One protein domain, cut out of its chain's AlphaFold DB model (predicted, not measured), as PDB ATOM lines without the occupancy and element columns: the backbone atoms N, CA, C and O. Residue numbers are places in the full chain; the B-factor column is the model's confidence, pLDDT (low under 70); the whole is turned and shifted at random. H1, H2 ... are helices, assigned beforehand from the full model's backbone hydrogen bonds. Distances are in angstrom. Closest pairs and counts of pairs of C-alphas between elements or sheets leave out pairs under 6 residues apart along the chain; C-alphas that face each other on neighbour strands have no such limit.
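This is residues 2 to 43 of the 1173 residues of an uncharacterized protein of Acidobacteria bacterium (UniProt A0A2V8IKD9). With little regular structure, this is an elongated, loose trail of chain: helix H2 towards one end, the short helix H1 well away from it, a long looping link between them, and a free tail, residues 2 to 9, sticking out at the other end. The printed part has 42 residues with two named helices, H1 then H2, and no named strand. It is all helix by class, though under half of the residues are in named elements. The whole is loose, with a radius of gyration of the C-alphas of 13.1 A, and spans 38 by 21 by 15 A.

H2, residues 32 to 41, is apart from H1, residues 11 to 15. A long link of 16 residues, 16 to 31, joins them. In H1 and H2 every O i to N i+4 pair is within hydrogen-bond range.

H2 runs 14.2 A from C-alpha 32 at (135.223, 148.895, 151.467) to C-alpha 41 at (130.551, 161.394, 156.222). H1 begins at C-alpha 11, (133.824, 172.287, 153.854).

The C-alphas farthest apart, Gly 4 and Lys 32, are 38.5 A apart. The printed part has no cut. Residues 2 to 7 have pLDDT under 70.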
ATOM      1  N   HIS A   2     136.699 181.307 150.013       69.19
ATOM      2  CA  HIS A   2     136.858 182.746 150.306       69.19
ATOM      3  C   HIS A   2     138.326 183.193 150.148       69.19
ATOM      4  O   HIS A   2     139.135 182.907 151.030       69.19
ATOM      5  N   PRO A   3     138.706 183.903 149.067       58.22
ATOM      6  CA  PRO A   3     140.107 184.252 148.797       58.22
ATOM      7  C   PRO A   3     140.712 185.246 149.801       58.22
ATOM      8  O   PRO A   3     141.927 185.329 149.933       58.22
ATOM      9  N   GLY A   4     139.872 186.022 150.492       60.06
ATOM     10  CA  GLY A   4     140.305 187.104 151.379       60.06
ATOM     11  C   GLY A   4     140.784 186.674 152.767       60.06
ATOM     12  O   GLY A   4     141.217 187.541 153.518       60.06
ATOM     13  N   GLY A   5     140.666 185.389 153.132       59.62
ATOM     14  CA  GLY A   5     141.111 184.857 154.430       59.62
ATOM     15  C   GLY A   5     140.399 185.429 155.668       59.62
ATOM     16  O   GLY A   5     140.778 185.113 156.787       59.62
ATOM     17  N   THR A   6     139.372 186.265 155.491       63.97
ATOM     18  CA  THR A   6     138.640 186.947 156.576       63.97
ATOM     19  C   THR A   6     137.674 186.039 157.338       63.97
ATOM     20  O   THR A   6     137.130 186.456 158.354       63.97
ATOM     21  N   VAL A   7     137.439 184.823 156.842       67.94
ATOM     22  CA  VAL A   7     136.549 183.825 157.442       67.94
ATOM     23  C   VAL A   7     137.247 182.467 157.373       67.94
ATOM     24  O   VAL A   7     137.616 182.021 156.284       67.94
ATOM     25  N   THR A   8     137.421 181.814 158.524       72.06
ATOM     26  CA  THR A   8     137.961 180.451 158.627       72.06
ATOM     27  C   THR A   8     136.794 179.477 158.716       72.06
ATOM     28  O   THR A   8     136.232 179.288 159.789       72.06
ATOM     29  N   ILE A   9     136.415 178.898 157.579       77.94
ATOM     30  CA  ILE A   9     135.350 177.893 157.462       77.94
ATOM     31  C   ILE A   9     135.881 176.668 156.712       77.94
ATOM     32  O   ILE A   9     136.592 176.806 155.713       77.94
ATOM     33  N   GLY A  10     135.552 175.480 157.204       80.12
ATOM     34  CA  GLY A  10     135.772 174.198 156.546       80.12
ATOM     35  C   GLY A  10     134.645 173.843 155.572       80.12
ATOM     36  O   GLY A  10     133.626 174.525 155.479       80.12
ATOM     37  N   CYS A  11     134.815 172.741 154.837       83.44
ATOM     38  CA  CYS A  11     133.824 172.287 153.854       83.44
ATOM     39  C   CYS A  11     132.463 172.000 154.508       83.44
ATOM     40  O   CYS A  11     131.431 172.427 153.989       83.44
ATOM     41  N   ALA A  12     132.467 171.341 155.671       88.38
ATOM     42  CA  ALA A  12     131.252 170.951 156.383       88.38
ATOM     43  C   ALA A  12     130.462 172.140 156.962       88.38
ATOM     44  O   ALA A  12     129.252 172.034 157.123       88.38
ATOM     45  N   ASP A  13     131.095 173.295 157.195       86.88
ATOM     46  CA  ASP A  13     130.383 174.492 157.669       86.88
ATOM     47  C   ASP A  13     129.393 175.019 156.620       86.88
ATOM     48  O   ASP A  13     128.357 175.590 156.950       86.88
ATOM     49  N   CYS A  14     129.698 174.809 155.335       87.88
ATOM     50  CA  CYS A  14     128.823 175.185 154.228       87.88
ATOM     51  C   CYS A  14     127.990 173.996 153.742       87.88
ATOM     52  O   CYS A  14     126.775 174.107 153.614       87.88
ATOM     53  N   HIS A  15     128.637 172.858 153.496       91.50
ATOM     54  CA  HIS A  15     128.027 171.692 152.857       91.50
ATOM     55  C   HIS A  15     127.360 170.725 153.856       91.50
ATOM     56  O   HIS A  15     126.644 169.814 153.457       91.50
ATOM     57  N   GLY A  16     127.542 170.898 155.165       90.81
ATOM     58  CA  GLY A  16     127.079 169.920 156.150       90.81
ATOM     59  C   GLY A  16     127.853 168.598 156.056       90.81
ATOM     60  O   GLY A  16     129.054 168.589 155.790       90.81
ATOM     61  N   GLY A  17     127.165 167.477 156.282       90.62
ATOM     62  CA  GLY A  17     127.803 166.169 156.473       90.62
ATOM     63  C   GLY A  17     128.377 166.001 157.884       90.62
ATOM     64  O   GLY A  17     128.150 166.841 158.756       90.62
ATOM     65  N   ASP A  18     129.095 164.901 158.112       91.31
ATOM     66  CA  ASP A  18     129.736 164.614 159.399       91.31
ATOM     67  C   ASP A  18     131.267 164.763 159.302       91.31
ATOM     68  O   ASP A  18     131.952 163.838 158.850       91.31
ATOM     69  N   PRO A  19     131.831 165.910 159.729       88.31
ATOM     70  CA  PRO A  19     133.273 166.132 159.702       88.31
ATOM     71  C   PRO A  19     134.040 165.315 160.755       88.31
ATOM     72  O   PRO A  19     135.268 165.318 160.722       88.31
ATOM     73  N   ALA A  20     133.364 164.632 161.692       89.88
ATOM     74  CA  ALA A  20     134.025 163.775 162.679       89.88
ATOM     75  C   ALA A  20     134.422 162.400 162.114       89.88
ATOM     76  O   ALA A  20     135.200 161.678 162.741       89.88
ATOM     77  N   VAL A  21     133.913 162.019 160.938       89.44
ATOM     78  CA  VAL A  21     134.252 160.745 160.299       89.44
ATOM     79  C   VAL A  21     135.620 160.843 159.622       89.44
ATOM     80  O   VAL A  21     135.816 161.605 158.680       89.44
ATOM     81  N   THR A  22     136.569 160.022 160.071       83.69
ATOM     82  CA  THR A  22     137.945 159.981 159.551       83.69
ATOM     83  C   THR A  22     138.326 158.582 159.069       83.69
ATOM     84  O   THR A  22     137.893 157.588 159.650       83.69
ATOM     85  N   ILE A  23     139.196 158.499 158.062       83.44
ATOM     86  CA  ILE A  23     139.816 157.245 157.600       83.44
ATOM     87  C   ILE A  23     141.249 157.106 158.129       83.44
ATOM     88  O   ILE A  23     141.916 158.101 158.412       83.44
ATOM     89  N   ALA A  24     141.742 155.871 158.237       79.75
ATOM     90  CA  ALA A  24     143.144 155.611 158.559       79.75
ATOM     91  C   ALA A  24     144.069 156.064 157.412       79.75
ATOM     92  O   ALA A  24     143.740 155.924 156.234       79.75
ATOM     93  N   SER A  25     145.247 156.592 157.753       78.81
ATOM     94  CA  SER A  25     146.236 157.040 156.764       78.81
ATOM     95  C   SER A  25     146.699 155.880 155.873       78.81
ATOM     96  O   SER A  25     147.108 154.840 156.386       78.81
ATOM     97  N   GLY A  26     146.679 156.070 154.550       79.06
ATOM     98  CA  GLY A  26     147.120 155.070 153.562       79.06
ATOM     99  C   GLY A  26     146.042 154.084 153.093       79.06
ATOM    100  O   GLY A  26     146.358 153.168 152.338       79.06
ATOM    101  N   LEU A  27     144.786 154.257 153.519       80.88
ATOM    102  CA  LEU A  27     143.653 153.462 153.042       80.88
ATOM    103  C   LEU A  27     143.381 153.735 151.548       80.88
ATOM    104  O   LEU A  27     143.349 154.892 151.126       80.88
ATOM    105  N   ALA A  28     143.181 152.682 150.752       79.94
ATOM    106  CA  ALA A  28     142.890 152.812 149.323       79.94
ATOM    107  C   ALA A  28     141.481 153.393 149.085       79.94
ATOM    108  O   ALA A  28     140.538 153.052 149.797       79.94
ATOM    109  N   ALA A  29     141.325 154.266 148.082       74.50
ATOM    110  CA  ALA A  29     140.064 154.973 147.806       74.50
ATOM    111  C   ALA A  29     138.930 154.060 147.289       74.50
ATOM    112  O   ALA A  29     137.761 154.441 147.316       74.50
ATOM    113  N   ASP A  30     139.272 152.862 146.822       80.69
ATOM    114  CA  ASP A  30     138.360 151.805 146.382       80.69
ATOM    115  C   ASP A  30     138.097 150.747 147.471       80.69
ATOM    116  O   ASP A  30     137.339 149.800 147.244       80.69
ATOM    117  N   SER A  31     138.687 150.899 148.664       87.38
ATOM    118  CA  SER A  31     138.469 149.964 149.764       87.38
ATOM    119  C   SER A  31     137.045 150.072 150.313       87.38
ATOM    120  O   SER A  31     136.406 151.130 150.314       87.38
ATOM    121  N   LYS A  32     136.545 148.954 150.841       88.81
ATOM    122  CA  LYS A  32     135.223 148.895 151.467       88.81
ATOM    123  C   LYS A  32     135.133 149.828 152.677       88.81
ATOM    124  O   LYS A  32     134.116 150.485 152.870       88.81
ATOM    125  N   GLU A  33     136.197 149.911 153.468       88.19
ATOM    126  CA  GLU A  33     136.305 150.781 154.641       88.19
ATOM    127  C   GLU A  33     136.273 152.262 154.245       88.19
ATOM    128  O   GLU A  33     135.647 153.065 154.940       88.19
ATOM    129  N   TYR A  34     136.894 152.624 153.114       86.31
ATOM    130  CA  TYR A  34     136.832 153.983 152.578       86.31
ATOM    131  C   TYR A  34     135.405 154.322 152.151       86.31
ATOM    132  O   TYR A  34     134.884 155.372 152.528       86.31
ATOM    133  N   ASP A  35     134.740 153.426 151.418       84.31
ATOM    134  CA  ASP A  35     133.358 153.646 150.985       84.31
ATOM    135  C   ASP A  35     132.384 153.713 152.175       84.31
ATOM    136  O   ASP A  35     131.500 154.568 152.210       84.31
ATOM    137  N   GLU A  36     132.561 152.876 153.200       88.12
ATOM    138  CA  GLU A  36     131.765 152.935 154.432       88.12
ATOM    139  C   GLU A  36     131.971 154.244 155.203       88.12
ATOM    140  O   GLU A  36     130.991 154.846 155.651       88.12
ATOM    141  N   ALA A  37     133.215 154.713 155.345       88.31
ATOM    142  CA  ALA A  37     133.508 156.004 155.963       88.31
ATOM    143  C   ALA A  37     132.924 157.159 155.135       88.31
ATOM    144  O   ALA A  37     132.232 158.019 155.677       88.31
ATOM    145  N   ARG A  38     133.098 157.131 153.810       86.12
ATOM    146  CA  ARG A  38     132.523 158.110 152.879       86.12
ATOM    147  C   ARG A  38     131.003 158.193 153.010       86.12
ATOM    148  O   ARG A  38     130.463 159.287 153.105       86.12
ATOM    149  N   ARG A  39     130.305 157.053 153.053       85.38
ATOM    150  CA  ARG A  39     128.839 157.000 153.215       85.38
ATOM    151  C   ARG A  39     128.359 157.523 154.568       85.38
ATOM    152  O   ARG A  39     127.229 157.986 154.646       85.38
ATOM    153  N   LYS A  40     129.178 157.422 155.622       89.19
ATOM    154  CA  LYS A  40     128.877 158.015 156.936       89.19
ATOM    155  C   LYS A  40     129.120 159.524 156.946       89.19
ATOM    156  O   LYS A  40     128.333 160.249 157.537       89.19
ATOM    157  N   ALA A  41     130.185 159.982 156.288       89.44
ATOM    158  CA  ALA A  41     130.551 161.394 156.222       89.44
ATOM    159  C   ALA A  41     129.614 162.211 155.311       89.44
ATOM    160  O   ALA A  41     129.288 163.356 155.619       89.44
ATOM    161  N   HIS A  42     129.200 161.641 154.175       90.44
ATOM    162  CA  HIS A  42     128.447 162.341 153.133       90.44
ATOM    163  C   HIS A  42     126.935 162.186 153.289       90.44
ATOM    164  O   HIS A  42     126.426 161.119 153.631       90.44
ATOM    165  N   VAL A  43     126.198 163.234 152.924       92.88
ATOM    166  CA  VAL A  43     124.743 163.150 152.768       92.88
ATOM    167  C   VAL A  43     124.434 162.494 151.421       92.88
ATOM    168  O   VAL A  43     124.992 162.879 150.396       92.88
TER     169      VAL A  43